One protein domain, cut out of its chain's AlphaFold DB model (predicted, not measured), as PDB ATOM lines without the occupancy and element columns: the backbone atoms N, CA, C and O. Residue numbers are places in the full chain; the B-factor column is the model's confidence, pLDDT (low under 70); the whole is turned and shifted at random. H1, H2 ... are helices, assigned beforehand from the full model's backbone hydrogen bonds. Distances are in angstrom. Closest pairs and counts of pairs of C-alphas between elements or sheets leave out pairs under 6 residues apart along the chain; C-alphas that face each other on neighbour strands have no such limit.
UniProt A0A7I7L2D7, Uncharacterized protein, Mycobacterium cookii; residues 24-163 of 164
ATOM      1  N   GLU A  24     129.306 143.920 179.421       87.06
ATOM      2  CA  GLU A  24     129.390 145.307 178.951       87.06
ATOM      3  C   GLU A  24     130.351 146.129 179.813       87.06
ATOM      4  O   GLU A  24     131.209 146.837 179.284       87.06
ATOM      5  N   SER A  25     130.299 145.952 181.135       89.69
ATOM      6  CA  SER A  25     131.232 146.575 182.080       89.69
ATOM      7  C   SER A  25     132.684 146.176 181.801       89.69
ATOM      8  O   SER A  25     133.599 146.984 181.970       89.69
ATOM      9  N   MET A  26     132.913 144.944 181.333       91.69
ATOM     10  CA  MET A  26     134.245 144.440 180.988       91.69
ATOM     11  C   MET A  26     134.841 145.066 179.717       91.69
ATOM     12  O   MET A  26     136.062 145.012 179.553       91.69
ATOM     13  N   LEU A  27     134.032 145.667 178.835       92.25
ATOM     14  CA  LEU A  27     134.532 146.346 177.629       92.25
ATOM     15  C   LEU A  27     135.255 147.664 177.952       92.25
ATOM     16  O   LEU A  27     136.097 148.110 177.173       92.25
ATOM     17  N   GLY A  28     134.954 148.282 179.097       89.56
ATOM     18  CA  GLY A  28     135.495 149.588 179.461       89.56
ATOM     19  C   GLY A  28     134.987 150.710 178.545       89.56
ATOM     20  O   GLY A  28     133.839 150.712 178.107       89.56
ATOM     21  N   GLN A  29     135.832 151.709 178.274       92.06
ATOM     22  CA  GLN A  29     135.463 152.843 177.422       92.06
ATOM     23  C   GLN A  29     135.631 152.495 175.940       92.06
ATOM     24  O   GLN A  29     136.748 152.477 175.421       92.06
ATOM     25  N   VAL A  30     134.512 152.273 175.248       93.88
ATOM     26  CA  VAL A  30     134.468 151.999 173.805       93.88
ATOM     27  C   VAL A  30     133.527 152.969 173.088       93.88
ATOM     28  O   VAL A  30     132.520 153.398 173.646       93.88
ATOM     29  N   SER A  31     133.841 153.330 171.840       94.25
ATOM     30  CA  SER A  31     132.970 154.179 171.007       94.25
ATOM     31  C   SER A  31     131.866 153.394 170.293       94.25
ATOM     32  O   SER A  31     130.874 153.979 169.868       94.25
ATOM     33  N   VAL A  32     132.059 152.083 170.122       94.19
ATOM     34  CA  VAL A  32     131.118 151.149 169.495       94.19
ATOM     35  C   VAL A  32     131.208 149.821 170.243       94.19
ATOM     36  O   VAL A  32     132.309 149.345 170.512       94.19
ATOM     37  N   ALA A  33     130.057 149.227 170.553       92.81
ATOM     38  CA  ALA A  33     129.949 147.906 171.157       92.81
ATOM     39  C   ALA A  33     129.019 147.027 170.317       92.81
ATOM     40  O   ALA A  33     128.012 147.496 169.785       92.81
ATOM     41  N   ALA A  34     129.369 145.750 170.210       90.38
ATOM     42  CA  ALA A  34     128.521 144.714 169.647       90.38
ATOM     43  C   ALA A  34     128.516 143.532 170.614       90.38
ATOM     44  O   ALA A  34     129.564 143.157 171.144       90.38
ATOM     45  N   SER A  35     127.343 142.953 170.843       87.88
ATOM     46  CA  SER A  35     127.163 141.789 171.700       87.88
ATOM     47  C   SER A  35     126.422 140.692 170.947       87.88
ATOM     48  O   SER A  35     125.706 140.936 169.975       87.88
ATOM     49  N   TYR A  36     126.638 139.458 171.390       86.19
ATOM     50  CA  TYR A  36     125.935 138.287 170.897       86.19
ATOM     51  C   TYR A  36     125.218 137.622 172.067       86.19
ATOM     52  O   TYR A  36     125.804 137.397 173.125       86.19
ATOM     53  N   THR A  37     123.954 137.276 171.853       80.06
ATOM     54  CA  THR A  37     123.182 136.407 172.747       80.06
ATOM     55  C   THR A  37     122.825 135.148 171.964       80.06
ATOM     56  O   THR A  37     122.411 135.311 170.816       80.06
ATOM     57  N   PRO A  38     122.896 133.938 172.550       77.06
ATOM     58  CA  PRO A  38     122.620 132.671 171.856       77.06
ATOM     59  C   PRO A  38     121.279 132.574 171.105       77.06
ATOM     60  O   PRO A  38     121.108 131.708 170.257       77.06
ATOM     61  N   LEU A  39     120.324 133.466 171.387       76.75
ATOM     62  CA  LEU A  39     119.058 133.586 170.657       76.75
ATOM     63  C   LEU A  39     119.215 134.145 169.230       76.75
ATOM     64  O   LEU A  39     118.287 134.042 168.428       76.75
ATOM     65  N   HIS A  40     120.356 134.758 168.907       78.44
ATOM     66  CA  HIS A  40     120.624 135.306 167.583       78.44
ATOM     67  C   HIS A  40     121.171 134.221 166.654       78.44
ATOM     68  O   HIS A  40     122.107 133.494 166.995       78.44
ATOM     69  N   TYR A  41     120.605 134.156 165.449       82.12
ATOM     70  CA  TYR A  41     121.120 133.317 164.374       82.12
ATOM     71  C   TYR A  41     122.520 133.779 163.963       82.12
ATOM     72  O   TYR A  41     122.749 134.971 163.740       82.12
ATOM     73  N   LEU A  42     123.439 132.823 163.839       81.44
ATOM     74  CA  LEU A  42     124.730 133.019 163.193       81.44
ATOM     75  C   LEU A  42     124.674 132.331 161.825       81.44
ATOM     76  O   LEU A  42     124.253 131.174 161.775       81.44
ATOM     77  N   PRO A  43     125.066 133.014 160.732       79.69
ATOM     78  CA  PRO A  43     125.185 132.368 159.433       79.69
ATOM     79  C   PRO A  43     126.188 131.218 159.514       79.69
ATOM     80  O   PRO A  43     127.154 131.287 160.283       79.69
ATOM     81  N   ASP A  44     125.958 130.171 158.722       78.69
ATOM     82  CA  ASP A  44     126.894 129.056 158.667       78.69
ATOM     83  C   ASP A  44     128.264 129.562 158.216       78.69
ATOM     84  O   ASP A  44     128.384 130.446 157.368       78.69
ATOM     85  N   ALA A  45     129.331 128.977 158.763       71.50
ATOM     86  CA  ALA A  45     130.694 129.378 158.412       71.50
ATOM     87  C   ALA A  45     130.976 129.247 156.900       71.50
ATOM     88  O   ALA A  45     131.831 129.955 156.375       71.50
ATOM     89  N   ALA A  46     130.240 128.370 156.204       70.62
ATOM     90  CA  ALA A  46     130.299 128.193 154.754       70.62
ATOM     91  C   ALA A  46     129.690 129.365 153.958       70.62
ATOM     92  O   ALA A  46     130.068 129.565 152.805       70.62
ATOM     93  N   ASP A  47     128.797 130.150 154.566       75.44
ATOM     94  CA  ASP A  47     128.165 131.324 153.951       75.44
ATOM     95  C   ASP A  47     129.027 132.594 154.095       75.44
ATOM     96  O   ASP A  47     128.718 133.652 153.536       75.44
ATOM     97  N   VAL A  48     130.135 132.508 154.840       74.62
ATOM     98  CA  VAL A  48     131.106 133.592 154.994       74.62
ATOM     99  C   VAL A  48     132.085 133.552 153.818       74.62
ATOM    100  O   VAL A  48     132.938 132.675 153.731       74.62
ATOM    101  N   ASN A  49     131.976 134.526 152.908       68.31
ATOM    102  CA  ASN A  49     132.754 134.565 151.658       68.31
ATOM    103  C   ASN A  49     134.284 134.592 151.852       68.31
ATOM    104  O   ASN A  49     135.015 134.171 150.958       68.31
ATOM    105  N   GLU A  50     134.773 135.098 152.988       81.00
ATOM    106  CA  GLU A  50     136.200 135.155 153.308       81.00
ATOM    107  C   GLU A  50     136.452 134.632 154.734       81.00
ATOM    108  O   GLU A  50     135.828 135.123 155.680       81.00
ATOM    109  N   PRO A  51     137.347 133.644 154.922       83.31
ATOM    110  CA  PRO A  51     137.633 133.104 156.244       83.31
ATOM    111  C   PRO A  51     138.272 134.166 157.141       83.31
ATOM    112  O   PRO A  51     139.209 134.862 156.751       83.31
ATOM    113  N   ILE A  52     137.799 134.252 158.383       89.00
ATOM    114  CA  ILE A  52     138.344 135.182 159.372       89.00
ATOM    115  C   ILE A  52     139.755 134.707 159.766       89.00
ATOM    116  O   ILE A  52     139.894 133.588 160.269       89.00
ATOM    117  N   PRO A  53     140.811 135.522 159.588       93.19
ATOM    118  CA  PRO A  53     142.156 135.134 159.988       93.19
ATOM    119  C   PRO A  53     142.234 135.015 161.512       93.19
ATOM    120  O   PRO A  53     141.850 135.940 162.232       93.19
ATOM    121  N   THR A  54     142.763 133.892 162.000       95.25
ATOM    122  CA  THR A  54     142.919 133.612 163.434       95.25
ATOM    123  C   THR A  54     144.386 133.502 163.841       95.25
ATOM    124  O   THR A  54     145.262 133.237 163.014       95.25
ATOM    125  N   SER A  55     144.676 133.753 165.119       96.06
ATOM    126  CA  SER A  55     146.037 133.730 165.663       96.06
ATOM    127  C   SER A  55     146.041 133.325 167.140       96.06
ATOM    128  O   SER A  55     145.095 133.655 167.857       96.06
ATOM    129  N   PRO A  56     147.113 132.683 167.643       95.56
ATOM    130  CA  PRO A  56     147.324 132.511 169.081       95.56
ATOM    131  C   PRO A  56     147.749 133.815 169.777       95.56
ATOM    132  O   PRO A  56     147.627 133.919 170.993       95.56
ATOM    133  N   ARG A  57     148.220 134.829 169.035       96.19
ATOM    134  CA  ARG A  57     148.763 136.084 169.588       96.19
ATOM    135  C   ARG A  57     147.846 136.797 170.597       96.19
ATOM    136  O   ARG A  57     148.381 137.277 171.591       96.19
ATOM    137  N   PRO A  58     146.510 136.853 170.431       97.44
ATOM    138  CA  PRO A  58     145.625 137.465 171.425       97.44
ATOM    139  C   PRO A  58     145.667 136.794 172.805       97.44
ATOM    140  O   PRO A  58     145.289 137.416 173.790       97.44
ATOM    141  N   ARG A  59     146.119 135.533 172.888       97.62
ATOM    142  CA  ARG A  59     146.333 134.817 174.156       97.62
ATOM    143  C   ARG A  59     147.673 135.151 174.814       97.62
ATOM    144  O   ARG A  59     147.952 134.645 175.893       97.62
ATOM    145  N   GLN A  60     148.523 135.969 174.201       97.44
ATOM    146  CA  GLN A  60     149.807 136.308 174.798       97.44
ATOM    147  C   GLN A  60     149.603 137.168 176.051       97.44
ATOM    148  O   GLN A  60     149.042 138.257 175.992       97.44
ATOM    149  N   VAL A  61     150.067 136.652 177.184       97.38
ATOM    150  CA  VAL A  61     149.995 137.268 178.517       97.38
ATOM    151  C   VAL A  61     151.381 137.178 179.167       97.38
ATOM    152  O   VAL A  61     152.236 136.459 178.633       97.38
ATOM    153  N   PRO A  62     151.652 137.884 180.284       96.81
ATOM    154  CA  PRO A  62     152.911 137.730 181.006       96.81
ATOM    155  C   PRO A  62     153.236 136.258 181.279       96.81
ATOM    156  O   PRO A  62     152.348 135.452 181.566       96.81
ATOM    157  N   ALA A  63     154.512 135.903 181.134       96.25
ATOM    158  CA  ALA A  63     154.958 134.537 181.352       96.25
ATOM    159  C   ALA A  63     154.809 134.164 182.831       96.25
ATOM    160  O   ALA A  63     155.207 134.926 183.713       96.25
ATOM    161  N   VAL A  64     154.259 132.983 183.081       97.06
ATOM    162  CA  VAL A  64     154.254 132.357 184.397       97.06
ATOM    163  C   VAL A  64     155.640 131.769 184.623       97.06
ATOM    164  O   VAL A  64     156.114 130.929 183.854       97.06
ATOM    165  N   GLU A  65     156.301 132.251 185.668       95.81
ATOM    166  CA  GLU A  65     157.597 131.742 186.092       95.81
ATOM    167  C   GLU A  65     157.471 130.273 186.511       95.81
ATOM    168  O   GLU A  65     156.501 129.882 187.151       95.81
ATOM    169  N   GLU A  66     158.428 129.448 186.081       95.44
ATOM    170  CA  GLU A  66     158.462 128.013 186.383       95.44
ATOM    171  C   GLU A  66     157.139 127.268 186.099       95.44
ATOM    172  O   GLU A  66     156.740 126.388 186.860       95.44
ATOM    173  N   LEU A  67     156.480 127.561 184.964       96.62
ATOM    174  CA  LEU A  67     155.183 126.972 184.574       96.62
ATOM    175  C   LEU A  67     155.076 125.455 184.827       96.62
ATOM    176  O   LEU A  67     154.049 124.976 185.294       96.62
ATOM    177  N   GLY A  68     156.129 124.686 184.538       95.00
ATOM    178  CA  GLY A  68     156.149 123.244 184.792       95.00
ATOM    179  C   GLY A  68     156.055 122.866 186.274       95.00
ATOM    180  O   GLY A  68     155.321 121.947 186.637       95.00
ATOM    181  N   TRP A  69     156.772 123.588 187.138       95.19
ATOM    182  CA  TRP A  69     156.713 123.399 188.587       95.19
ATOM    183  C   TRP A  69     155.340 123.795 189.131       95.19
ATOM    184  O   TRP A  69     154.716 123.020 189.859       95.19
ATOM    185  N   GLU A  70     154.842 124.952 188.699       97.44
ATOM    186  CA  GLU A  70     153.530 125.485 189.061       97.44
ATOM    187  C   GLU A  70     152.387 124.534 188.661       97.44
ATOM    188  O   GLU A  70     151.502 124.238 189.466       97.44
ATOM    189  N   LEU A  71     152.434 123.960 187.453       96.19
ATOM    190  CA  LEU A  71     151.495 122.923 187.007       96.19
ATOM    191  C   LEU A  71     151.559 121.667 187.885       96.19
ATOM    192  O   LEU A  71     150.523 121.083 188.223       96.19
ATOM    193  N   GLY A  72     152.763 121.253 188.279       94.38
ATOM    194  CA  GLY A  72     152.964 120.139 189.200       94.38
ATOM    195  C   GLY A  72     152.311 120.383 190.562       94.38
ATOM    196  O   GLY A  72     151.654 119.481 191.082       94.38
ATOM    197  N   GLN A  73     152.432 121.597 191.110       94.44
ATOM    198  CA  GLN A  73     151.767 121.983 192.361       94.44
ATOM    199  C   GLN A  73     150.247 122.037 192.198       94.44
ATOM    200  O   GLN A  73     149.518 121.436 192.984       94.44
ATOM    201  N   ALA A  74     149.769 122.707 191.149       95.44
ATOM    202  CA  ALA A  74     148.348 122.932 190.902       95.44
ATOM    203  C   ALA A  74     147.549 121.641 190.676       95.44
ATOM    204  O   ALA A  74     146.348 121.606 190.928       95.44
ATOM    205  N   THR A  75     148.194 120.582 190.191       94.50
ATOM    206  CA  THR A  75     147.552 119.285 189.922       94.50
ATOM    207  C   THR A  75     147.660 118.293 191.079       94.50
ATOM    208  O   THR A  75     146.984 117.264 191.065       94.50
ATOM    209  N   ASN A  76     148.497 118.570 192.078       89.50
ATOM    210  CA  ASN A  76     148.744 117.654 193.182       89.50
ATOM    211  C   ASN A  76     147.547 117.627 194.148       89.50
ATOM    212  O   ASN A  76     147.201 118.654 194.724       89.50
ATOM    213  N   TRP A  77     146.926 116.456 194.335       80.69
ATOM    214  CA  TRP A  77     145.757 116.251 195.214       80.69
ATOM    215  C   TRP A  77     144.590 117.223 194.970       80.69
ATOM    216  O   TRP A  77     143.850 117.551 195.894       80.69
ATOM    217  N   ARG A  78     144.427 117.701 193.730       88.44
ATOM    218  CA  ARG A  78     143.382 118.665 193.394       88.44
ATOM    219  C   ARG A  78     142.049 117.980 193.110       88.44
ATOM    220  O   ARG A  78     141.944 117.144 192.211       88.44
ATOM    221  N   ASP A  79     141.021 118.414 193.829       87.12
ATOM    222  CA  ASP A  79     139.657 117.936 193.643       87.12
ATOM    223  C   ASP A  79     139.102 118.284 192.252       87.12
ATOM    224  O   ASP A  79     139.355 119.350 191.679       87.12
ATOM    225  N   GLY A  80     138.320 117.356 191.698       85.00
ATOM    226  CA  GLY A  80     137.657 117.525 190.405       85.00
ATOM    227  C   GLY A  80     138.567 117.381 189.179       85.00
ATOM    228  O   GLY A  80     138.106 117.655 188.070       85.00
ATOM    229  N   LEU A  81     139.823 116.947 189.346       89.94
ATOM    230  CA  LEU A  81     140.697 116.551 188.239       89.94
ATOM    231  C   LEU A  81     140.723 115.025 188.040       89.94
ATOM    232  O   LEU A  81     140.636 114.272 189.012       89.94
ATOM    233  N   PRO A  82     140.910 114.541 186.797       87.50
ATOM    234  CA  PRO A  82     141.231 113.139 186.565       87.50
ATOM    235  C   PRO A  82     142.596 112.779 187.160       87.50
ATOM    236  O   PRO A  82     143.530 113.580 187.130       87.50
ATOM    237  N   GLN A  83     142.748 111.528 187.604       83.69
ATOM    238  CA  GLN A  83     143.987 111.029 188.216       83.69
ATOM    239  C   GLN A  83     145.232 111.255 187.338       83.69
ATOM    240  O   GLN A  83     146.314 111.526 187.851       83.69
ATOM    241  N   MET A  84     145.084 111.174 186.013       88.50
ATOM    242  CA  MET A  84     146.201 111.355 185.083       88.50
ATOM    243  C   MET A  84     146.666 112.805 184.922       88.50
ATOM    244  O   MET A  84     147.763 113.011 184.415       88.50
ATOM    245  N   ALA A  85     145.892 113.808 185.359       91.56
ATOM    246  CA  ALA A  85     146.235 115.218 185.152       91.56
ATOM    247  C   ALA A  85     147.624 115.561 185.713       91.56
ATOM    248  O   ALA A  85     148.405 116.239 185.052       91.56
ATOM    249  N   HIS A  86     147.963 115.035 186.894       92.31
ATOM    250  CA  HIS A  86     149.270 115.263 187.505       92.31
ATOM    251  C   HIS A  86     150.415 114.608 186.718       92.31
ATOM    252  O   HIS A  86     151.444 115.236 186.460       92.31
ATOM    253  N   THR A  87     150.235 113.356 186.291       91.50
ATOM    254  CA  THR A  87     151.223 112.634 185.476       91.50
ATOM    255  C   THR A  87     151.457 113.348 184.146       91.50
ATOM    256  O   THR A  87     152.606 113.545 183.752       91.50
ATOM    257  N   LEU A  88     150.378 113.790 183.497       92.31
ATOM    258  CA  LEU A  88     150.418 114.521 182.235       92.31
ATOM    259  C   LEU A  88     151.104 115.876 182.370       92.31
ATOM    260  O   LEU A  88     151.984 116.189 181.574       92.31
ATOM    261  N   ALA A  89     150.761 116.649 183.402       93.38
ATOM    262  CA  ALA A  89     151.420 117.915 183.701       93.38
ATOM    263  C   ALA A  89     152.936 117.731 183.842       93.38
ATOM    264  O   ALA A  89     153.715 118.457 183.224       93.38
ATOM    265  N   LYS A  90     153.358 116.704 184.592       92.38
ATOM    266  CA  LYS A  90     154.774 116.380 184.761       92.38
ATOM    267  C   LYS A  90     155.425 116.005 183.428       92.38
ATOM    268  O   LYS A  90     156.411 116.635 183.064       92.38
ATOM    269  N   ALA A  91     154.860 115.048 182.693       91.69
ATOM    270  CA  ALA A  91     155.420 114.568 181.430       91.69
ATOM    271  C   ALA A  91     155.528 115.675 180.365       91.69
ATOM    272  O   ALA A  91     156.571 115.826 179.721       91.69
ATOM    273  N   ALA A  92     154.477 116.489 180.230       90.75
ATOM    274  CA  ALA A  92     154.444 117.628 179.322       90.75
ATOM    275  C   ALA A  92     155.478 118.694 179.725       90.75
ATOM    276  O   ALA A  92     156.214 119.189 178.874       90.75
ATOM    277  N   SER A  93     155.619 118.986 181.025       90.94
ATOM    278  CA  SER A  93     156.607 119.955 181.522       90.94
ATOM    279  C   SER A  93     158.062 119.515 181.355       90.94
ATOM    280  O   SER A  93     158.939 120.356 181.171       90.94
ATOM    281  N   THR A  94     158.333 118.207 181.386       90.94
ATOM    282  CA  THR A  94     159.680 117.656 181.193       90.94
ATOM    283  C   THR A  94     160.010 117.363 179.731       90.94
ATOM    284  O   THR A  94     161.115 116.905 179.443       90.94
ATOM    285  N   GLY A  95     159.073 117.595 178.804       84.56
ATOM    286  CA  GLY A  95     159.257 117.310 177.380       84.56
ATOM    287  C   GLY A  95     159.449 115.822 177.074       84.56
ATOM    288  O   GLY A  95     160.021 115.473 176.045       84.56
ATOM    289  N   THR A  96     158.995 114.931 177.959       81.06
ATOM    290  CA  THR A  96     159.184 113.475 177.816       81.06
ATOM    291  C   THR A  96     158.152 112.826 176.894       81.06
ATOM    292  O   THR A  96     158.169 111.610 176.723       81.06
ATOM    293  N   GLY A  97     157.275 113.633 176.289       75.19
ATOM    294  CA  GLY A  97     156.141 113.174 175.495       75.19
ATOM    295  C   GLY A  97     154.995 112.660 176.366       75.19
ATOM    296  O   GLY A  97     155.179 112.313 177.532       75.19
ATOM    297  N   VAL A  98     153.802 112.640 175.780       82.44
ATOM    298  CA  VAL A  98     152.580 112.075 176.361       82.44
ATOM    299  C   VAL A  98     152.096 110.966 175.430       82.44
ATOM    300  O   VAL A  98     152.253 111.081 174.216       82.44
ATOM    301  N   ILE A  99     151.548 109.883 175.979       84.44
ATOM    302  CA  ILE A  99     151.059 108.760 175.172       84.44
ATOM    303  C   ILE A  99     149.669 109.106 174.611       84.44
ATOM    304  O   ILE A  99     148.825 109.623 175.341       84.44
ATOM    305  N   ASP A 100     149.400 108.764 173.347       84.62
ATOM    306  CA  ASP A 100     148.157 109.117 172.631       84.62
ATOM    307  C   ASP A 100     146.870 108.797 173.415       84.62
ATOM    308  O   ASP A 100     145.949 109.608 173.469       84.62
ATOM    309  N   ASN A 101     146.818 107.643 174.089       86.62
ATOM    310  CA  ASN A 101     145.658 107.250 174.896       86.62
ATOM    311  C   ASN A 101     145.406 108.184 176.094       86.62
ATOM    312  O   ASN A 101     144.258 108.368 176.496       86.62
ATOM    313  N   GLU A 102     146.456 108.754 176.687       87.00
ATOM    314  CA  GLU A 102     146.319 109.698 177.801       87.00
ATOM    315  C   GLU A 102     145.851 111.070 177.299       87.00
ATOM    316  O   GLU A 102     145.032 111.716 177.953       87.00
ATOM    317  N   VAL A 103     146.307 111.486 176.111       86.62
ATOM    318  CA  VAL A 103     145.816 112.700 175.435       86.62
ATOM    319  C   VAL A 103     144.331 112.566 175.101       86.62
ATOM    320  O   VAL A 103     143.544 113.456 175.407       86.62
ATOM    321  N   GLU A 104     143.919 111.431 174.540       90.81
ATOM    322  CA  GLU A 104     142.515 111.178 174.208       90.81
ATOM    323  C   GLU A 104     141.618 111.208 175.456       90.81
ATOM    324  O   GLU A 104     140.555 111.830 175.469       90.81
ATOM    325  N   PHE A 105     142.065 110.605 176.558       90.06
ATOM    326  CA  PHE A 105     141.323 110.662 177.816       90.06
ATOM    327  C   PHE A 105     141.252 112.083 178.398       90.06
ATOM    328  O   PHE A 105     140.220 112.464 178.967       90.06
ATOM    329  N   LEU A 106     142.321 112.877 178.255       91.06
ATOM    330  CA  LEU A 106     142.327 114.294 178.623       91.06
ATOM    331  C   LEU A 106     141.293 115.077 177.804       91.06
ATOM    332  O   LEU A 106     140.511 115.827 178.392       91.06
ATOM    333  N   HIS A 107     141.228 114.858 176.488       91.75
ATOM    334  CA  HIS A 107     140.232 115.486 175.614       91.75
ATOM    335  C   HIS A 107     138.797 115.139 176.035       91.75
ATOM    336  O   HIS A 107     137.943 116.024 176.116       91.75
ATOM    337  N   GLN A 108     138.528 113.875 176.370       93.00
ATOM    338  CA  GLN A 108     137.209 113.441 176.848       93.00
ATOM    339  C   GLN A 108     136.828 114.121 178.169       93.00
ATOM    340  O   GLN A 108     135.696 114.582 178.329       93.00
ATOM    341  N   HIS A 109     137.776 114.244 179.103       92.19
ATOM    342  CA  HIS A 109     137.545 114.966 180.356       92.19
ATOM    343  C   HIS A 109     137.305 116.459 180.134       92.19
ATOM    344  O   HIS A 109     136.402 117.026 180.753       92.19
ATOM    345  N   LEU A 110     138.070 117.092 179.242       93.31
ATOM    346  CA  LEU A 110     137.872 118.488 178.853       93.31
ATOM    347  C   LEU A 110     136.495 118.712 178.221       93.31
ATOM    348  O   LEU A 110     135.828 119.688 178.563       93.31
ATOM    349  N   ALA A 111     136.045 117.807 177.349       93.81
ATOM    350  CA  ALA A 111     134.727 117.877 176.725       93.81
ATOM    351  C   ALA A 111     133.596 117.764 177.759       93.81
ATOM    352  O   ALA A 111     132.715 118.624 177.786       93.81
ATOM    353  N   ALA A 112     133.664 116.779 178.661       93.31
ATOM    354  CA  ALA A 112     132.663 116.590 179.711       93.31
ATOM    355  C   ALA A 112     132.631 117.757 180.715       93.31
ATOM    356  O   ALA A 112     131.568 118.149 181.198       93.31
ATOM    357  N   LEU A 113     133.795 118.327 181.043       93.19
ATOM    358  CA  LEU A 113     133.884 119.494 181.918       93.19
ATOM    359  C   LEU A 113     133.330 120.751 181.237       93.19
ATOM    360  O   LEU A 113     132.588 121.500 181.868       93.19
ATOM    361  N   ARG A 114     133.639 120.951 179.949       94.06
ATOM    362  CA  ARG A 114     133.068 122.024 179.125       94.06
ATOM    363  C   ARG A 114     131.545 121.942 179.096       94.06
ATOM    364  O   ARG A 114     130.902 122.950 179.343       94.06
ATOM    365  N   GLU A 115     130.986 120.775 178.786       94.81
ATOM    366  CA  GLU A 115     129.530 120.578 178.719       94.81
ATOM    367  C   GLU A 115     128.871 120.934 180.049       94.81
ATOM    368  O   GLU A 115     128.000 121.794 180.081       94.81
ATOM    369  N   ARG A 116     129.394 120.410 181.163       93.12
ATOM    370  CA  ARG A 116     128.894 120.742 182.504       93.12
ATOM    371  C   ARG A 116     128.918 122.244 182.803       93.12
ATOM    372  O   ARG A 116     127.967 122.762 183.377       93.12
ATOM    373  N   VAL A 117     130.005 122.935 182.450       94.12
ATOM    374  CA  VAL A 117     130.136 124.387 182.666       94.12
ATOM    375  C   VAL A 117     129.147 125.169 181.798       94.12
ATOM    376  O   VAL A 117     128.567 126.142 182.271       94.12
ATOM    377  N   LEU A 118     128.959 124.765 180.539       92.69
ATOM    378  CA  LEU A 118     128.045 125.439 179.615       92.69
ATOM    379  C   LEU A 118     126.573 125.185 179.961       92.69
ATOM    380  O   LEU A 118     125.778 126.111 179.840       92.69
ATOM    381  N   ASP A 119     126.224 123.990 180.438       94.50
ATOM    382  CA  ASP A 119     124.862 123.651 180.867       94.50
ATOM    383  C   ASP A 119     124.430 124.438 182.114       94.50
ATOM    384  O   ASP A 119     123.251 124.743 182.282       94.50
ATOM    385  N   ALA A 120     125.384 124.783 182.983       94.38
ATOM    386  CA  ALA A 120     125.139 125.583 184.180       94.38
ATOM    387  C   ALA A 120     125.163 127.103 183.920       94.38
ATOM    388  O   ALA A 120     124.818 127.896 184.798       94.38
ATOM    389  N   TYR A 121     125.591 127.533 182.729       90.88
ATOM    390  CA  TYR A 121     125.680 128.945 182.371       90.88
ATOM    391  C   TYR A 121     124.299 129.529 182.011       90.88
ATOM    392  O   TYR A 121     123.559 128.907 181.248       90.88
ATOM    393  N   PRO A 122     123.964 130.760 182.451       89.62
ATOM    394  CA  PRO A 122     124.803 131.684 183.222       89.62
ATOM    395  C   PRO A 122     124.652 131.581 184.747       89.62
ATOM    396  O   PRO A 122     125.449 132.185 185.461       89.62
ATOM    397  N   ASP A 123     123.642 130.865 185.241       89.56
ATOM    398  CA  ASP A 123     123.098 131.098 186.583       89.56
ATOM    399  C   ASP A 123     123.772 130.296 187.712       89.56
ATOM    400  O   ASP A 123     123.779 130.763 188.850       89.56
ATOM    401  N   ASP A 124     124.344 129.121 187.428       92.44
ATOM    402  CA  ASP A 124     124.858 128.185 188.450       92.44
ATOM    403  C   ASP A 124     126.275 127.674 188.129       92.44
ATOM    404  O   ASP A 124     126.631 126.511 188.323       92.44
ATOM    405  N   VAL A 125     127.109 128.548 187.560       91.88
ATOM    406  CA  VAL A 125     128.464 128.180 187.135       91.88
ATOM    407  C   VAL A 125     129.389 128.001 188.342       91.88
ATOM    408  O   VAL A 125     129.771 128.967 189.002       91.88
ATOM    409  N   ASP A 126     129.838 126.766 188.570       91.62
ATOM    410  CA  ASP A 126     130.870 126.457 189.563       91.62
ATOM    411  C   ASP A 126     132.243 127.024 189.147       91.62
ATOM    412  O   ASP A 126     132.875 126.579 188.181       91.62
ATOM    413  N   ALA A 127     132.742 127.992 189.919       90.38
ATOM    414  CA  ALA A 127     134.042 128.617 189.698       90.38
ATOM    415  C   ALA A 127     135.208 127.612 189.761       90.38
ATOM    416  O   ALA A 127     136.171 127.745 188.995       90.38
ATOM    417  N   ALA A 128     135.124 126.582 190.610       92.00
ATOM    418  CA  ALA A 128     136.153 125.549 190.702       92.00
ATOM    419  C   ALA A 128     136.192 124.689 189.431       92.00
ATOM    420  O   ALA A 128     137.279 124.375 188.934       92.00
ATOM    421  N   ALA A 129     135.029 124.375 188.850       93.81
ATOM    422  CA  ALA A 129     134.931 123.693 187.563       93.81
ATOM    423  C   ALA A 129     135.542 124.527 186.422       93.81
ATOM    424  O   ALA A 129     136.304 123.987 185.615       93.81
ATOM    425  N   VAL A 130     135.291 125.843 186.378       94.50
ATOM    426  CA  VAL A 130     135.907 126.740 185.379       94.50
ATOM    427  C   VAL A 130     137.425 126.820 185.563       94.50
ATOM    428  O   VAL A 130     138.167 126.754 184.580       94.50
ATOM    429  N   ALA A 131     137.912 126.912 186.803       94.50
ATOM    430  CA  ALA A 131     139.344 126.889 187.092       94.50
ATOM    431  C   ALA A 131     139.980 125.557 186.651       94.50
ATOM    432  O   ALA A 131     140.989 125.562 185.945       94.50
ATOM    433  N   ASN A 132     139.360 124.418 186.976       95.19
ATOM    434  CA  ASN A 132     139.812 123.098 186.523       95.19
ATOM    435  C   ASN A 132     139.836 122.996 184.997       95.19
ATOM    436  O   ASN A 132     140.755 122.400 184.438       95.19
ATOM    437  N   TRP A 133     138.872 123.621 184.318       95.75
ATOM    438  CA  TRP A 133     138.835 123.653 182.863       95.75
ATOM    439  C   TRP A 133     140.041 124.398 182.289       95.75
ATOM    440  O   TRP A 133     140.692 123.890 181.377       95.75
ATOM    441  N   GLN A 134     140.400 125.549 182.864       96.75
ATOM    442  CA  GLN A 134     141.615 126.271 182.476       96.75
ATOM    443  C   GLN A 134     142.888 125.470 182.792       96.75
ATOM    444  O   GLN A 134     143.795 125.408 181.967       96.75
ATOM    445  N   LEU A 135     142.958 124.797 183.941       97.00
ATOM    446  CA  LEU A 135     144.125 123.988 184.298       97.00
ATOM    447  C   LEU A 135     144.341 122.818 183.327       97.00
ATOM    448  O   LEU A 135     145.453 122.616 182.842       97.00
ATOM    449  N   LEU A 136     143.282 122.078 182.992       95.94
ATOM    450  CA  LEU A 136     143.362 120.980 182.024       95.94
ATOM    451  C   LEU A 136     143.701 121.480 180.613       95.94
ATOM    452  O   LEU A 136     144.512 120.858 179.933       95.94
ATOM    453  N   ALA A 137     143.161 122.633 180.206       97.19
ATOM    454  CA  ALA A 137     143.497 123.272 178.933       97.19
ATOM    455  C   ALA A 137     144.980 123.668 178.855       97.19
ATOM    456  O   ALA A 137     145.600 123.577 177.799       97.19
ATOM    457  N   SER A 138     145.576 124.074 179.982       97.75
ATOM    458  CA  SER A 138     147.011 124.343 180.038       97.75
ATOM    459  C   SER A 138     147.847 123.085 179.811       97.75
ATOM    460  O   SER A 138     148.891 123.164 179.167       97.75
ATOM    461  N   ILE A 139     147.423 121.946 180.363       95.94
ATOM    462  CA  ILE A 139     148.132 120.667 180.219       95.94
ATOM    463  C   ILE A 139     148.011 120.164 178.777       95.94
ATOM    464  O   ILE A 139     149.015 119.758 178.198       95.94
ATOM    465  N   GLU A 140     146.815 120.247 178.186       95.19
ATOM    466  CA  GLU A 140     146.558 119.906 176.779       95.19
ATOM    467  C   GLU A 140     147.435 120.741 175.837       95.19
ATOM    468  O   GLU A 140     148.161 120.191 175.008       95.19
ATOM    469  N   ALA A 141     147.443 122.066 176.016       95.69
ATOM    470  CA  ALA A 141     148.265 122.962 175.212       95.69
ATOM    471  C   ALA A 141     149.762 122.648 175.359       95.69
ATOM    472  O   ALA A 141     150.486 122.606 174.363       95.69
ATOM    473  N   LEU A 142     150.231 122.355 176.577       94.69
ATOM    474  CA  LEU A 142     151.630 121.995 176.805       94.69
ATOM    475  C   LEU A 142     151.995 120.655 176.148       94.69
ATOM    476  O   LEU A 142     153.063 120.550 175.546       94.69
ATOM    477  N   ALA A 143     151.106 119.658 176.203       92.62
ATOM    478  CA  ALA A 143     151.280 118.377 175.515       92.62
ATOM    479  C   ALA A 143     151.342 118.542 173.983       92.62
ATOM    480  O   ALA A 143     152.088 117.828 173.317       92.62
ATOM    481  N   ALA A 144     150.625 119.529 173.437       92.19
ATOM    482  CA  ALA A 144     150.666 119.914 172.026       92.19
ATOM    483  C   ALA A 144     151.821 120.876 171.663       92.19
ATOM    484  O   ALA A 144     151.869 121.381 170.541       92.19
ATOM    485  N   ALA A 145     152.742 121.155 172.596       92.94
ATOM    486  CA  ALA A 145     153.811 122.150 172.462       92.94
ATOM    487  C   ALA A 145     153.330 123.595 172.168       92.94
ATOM    488  O   ALA A 145     154.121 124.448 171.752       92.94
ATOM    489  N   ASP A 146     152.059 123.912 172.442       95.38
ATOM    490  CA  ASP A 146     151.508 125.270 172.417       95.38
ATOM    491  C   ASP A 146     151.833 125.998 173.729       95.38
ATOM    492  O   ASP A 146     151.053 126.049 174.682       95.38
ATOM    493  N   THR A 147     153.023 126.595 173.767       96.06
ATOM    494  CA  THR A 147     153.497 127.359 174.931       96.06
ATOM    495  C   THR A 147     152.657 128.607 175.223       96.06
ATOM    496  O   THR A 147     152.520 128.982 176.388       96.06
ATOM    497  N   ILE A 148     152.060 129.234 174.201       97.69
ATOM    498  CA  ILE A 148     151.216 130.425 174.375       97.69
ATOM    499  C   ILE A 148     149.902 130.021 175.040       97.69
ATOM    500  O   ILE A 148     149.503 130.638 176.030       97.69
ATOM    501  N   GLY A 149     149.249 128.976 174.524       97.81
ATOM    502  CA  GLY A 149     148.028 128.420 175.099       97.81
ATOM    503  C   GLY A 149     148.243 127.913 176.521       97.81
ATOM    504  O   GLY A 149     147.464 128.266 177.407       97.81
ATOM    505  N   ALA A 150     149.330 127.173 176.760       97.81
ATOM    506  CA  ALA A 150     149.667 126.659 178.085       97.81
ATOM    507  C   ALA A 150     149.802 127.800 179.105       97.81
ATOM    508  O   ALA A 150     149.098 127.829 180.114       97.81
ATOM    509  N   ASN A 151     150.629 128.800 178.793       98.44
ATOM    510  CA  ASN A 151     150.832 129.950 179.667       98.44
ATOM    511  C   ASN A 151     149.534 130.738 179.913       98.44
ATOM    512  O   ASN A 151     149.219 131.091 181.048       98.44
ATOM    513  N   TYR A 152     148.761 130.991 178.855       98.50
ATOM    514  CA  TYR A 152     147.497 131.723 178.933       98.50
ATOM    515  C   TYR A 152     146.478 131.036 179.843       98.50
ATOM    516  O   TYR A 152     145.899 131.673 180.728       98.50
ATOM    517  N   HIS A 153     146.253 129.739 179.631       98.25
ATOM    518  CA  HIS A 153     145.272 128.981 180.393       98.25
ATOM    519  C   HIS A 153     145.698 128.836 181.855       98.25
ATOM    520  O   HIS A 153     144.875 129.022 182.753       98.25
ATOM    521  N   PHE A 154     146.988 128.622 182.119       98.25
ATOM    522  CA  PHE A 154     147.480 128.564 183.491       98.25
ATOM    523  C   PHE A 154     147.375 129.909 184.226       98.25
ATOM    524  O   PHE A 154     146.960 129.952 185.385       98.25
ATOM    525  N   ALA A 155     147.670 131.028 183.560       97.94
ATOM    526  CA  ALA A 155     147.525 132.352 184.163       97.94
ATOM    527  C   ALA A 155     146.059 132.664 184.531       97.94
ATOM    528  O   ALA A 155     145.785 133.214 185.600       97.94
ATOM    529  N   TRP A 156     145.094 132.261 183.693       97.38
ATOM    530  CA  TRP A 156     143.671 132.348 184.040       97.38
ATOM    531  C   TRP A 156     143.282 131.410 185.180       97.38
ATOM    532  O   TRP A 156     142.526 131.820 186.058       97.38
ATOM    533  N   PHE A 157     143.823 130.192 185.220       96.50
ATOM    534  CA  PHE A 157     143.644 129.294 186.360       96.50
ATOM    535  C   PHE A 157     144.122 129.932 187.675       96.50
ATOM    536  O   PHE A 157     143.383 129.910 188.663       96.50
ATOM    537  N   GLN A 158     145.312 130.546 187.689       95.56
ATOM    538  CA  GLN A 158     145.833 131.246 188.868       95.56
ATOM    539  C   GLN A 158     144.936 132.421 189.273       95.56
ATOM    540  O   GLN A 158     144.673 132.606 190.459       95.56
ATOM    541  N   ALA A 159     144.441 133.201 188.308       94.25
ATOM    542  CA  ALA A 159     143.534 134.311 188.586       94.25
ATOM    543  C   ALA A 159     142.201 133.844 189.197       94.25
ATOM    544  O   ALA A 159     141.725 134.452 190.151       94.25
ATOM    545  N   LEU A 160     141.627 132.751 188.683       91.19
ATOM    546  CA  LEU A 160     140.359 132.188 189.160       91.19
ATOM    547  C   LEU A 160     140.496 131.472 190.512       91.19
ATOM    548  O   LEU A 160     139.569 131.493 191.311       91.19
ATOM    549  N   SER A 161     141.651 130.864 190.790       87.56
ATOM    550  CA  SER A 161     141.883 130.097 192.027       87.56
ATOM    551  C   SER A 161     142.292 130.952 193.227       87.56
ATOM    552  O   SER A 161     142.419 130.433 194.331       87.56
ATOM    553  N   ARG A 162     142.527 132.255 193.030       78.31
ATOM    554  CA  ARG A 162     142.796 133.213 194.118       78.31
ATOM    555  C   ARG A 162     141.520 133.732 194.790       78.31
ATOM    556  O   ARG A 162     141.624 134.515 195.731       78.31
ATOM    557  N   VAL A 163     140.346 133.325 194.310       54.78
ATOM    558  CA  VAL A 163     139.048 133.687 194.886       54.78
ATOM    559  C   VAL A 163     138.797 132.808 196.127       54.78
ATOM    560  O   VAL A 163     138.792 131.586 195.974       54.78
TER     561      VAL A 163
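This is residues 24 to 163 of the 164 residues of an uncharacterized protein of Mycobacterium cookii (UniProt A0A7I7L2D7). Three helices stand side by side in a row, H4, the longest, then H5 in the middle, then H6, and a shorter hairpin of H2 and H3 packs over one face of this row, with H3 on residues 136 to 143 of H5. Before this helical body the printed part winds through a wide, mostly unstructured arm, from which residues 25 to 32 and 36 to 55 stick out; the short H1 lies in it, far from the other helices. The 140 printed residues include six named helices, H1 to H6 in chain order, and no named strand: the class is all helix. The whole is only just compact, close to loose, with a radius of gyration of the C-alphas of 17.2 A and spans of 45 by 35 by 29 A.

H4, residues 100 to 119, touches H5, residues 127 to 143, at a shallow tilt of 28 degrees, opposite ways, a helical hairpin; their closest C-alphas are those of Leu 113 and Trp 133, 6.5 A apart. H5 is the hub, touching four helices. With H6, residues 147 to 161, it forms another hairpin, at a shallow tilt of 19 degrees, and the closest C-alphas, of Ser 138 and Ala 150, are 4.0 A apart. H4 and H6 are apart. H3, residues 84 to 93, touches H5 at residues 136 to 143 alone, at a steep tilt of 44 degrees, the same way; the C-alphas of Ala 92 and Ala 143 are closest, at 5.0 A. H2, residues 67 to 75, forms a hairpin with H3 at a shallow tilt of 7 degrees; the closest C-alphas, of Gly 68 and Ser 93, are 4.7 A apart. H2 and H6 only just touch, with 3 pairs of C-alphas within 8 A, the closest those of Leu 67 and Asn 151, 7.2 A. H1, residues 24 to 27, touches no helix. Every O i to N i+4 pair is within hydrogen-bond range in H2, H3, H4, H5 and H6; H1 is too short for such a pair, and its one O i to N i+3 pair is within range.

H4 is 28.7 A from first to last C-alpha, beginning at C-alpha 100 (148.157, 109.117, 172.631). H5 measures 24.6 A, H6 20.8 A, H3 14.0 A and H2 12.1 A. H1 begins at C-alpha 24 (129.390, 145.307, 178.951), and H6 ends at C-alpha 161 (141.883, 130.097, 192.027).

The C-alphas farthest apart, of Ser 31 and Ile 99, are 49.1 A apart. The printed part has no cut. The link from H1 to H2 is long, residues 28 to 66; the link from H5 to H6 is tight. Residues 119 to 124, of which 119 belongs to H4, stand free. The mean pLDDT of the printed part is 90.6, with residues 49 and 163 under 70.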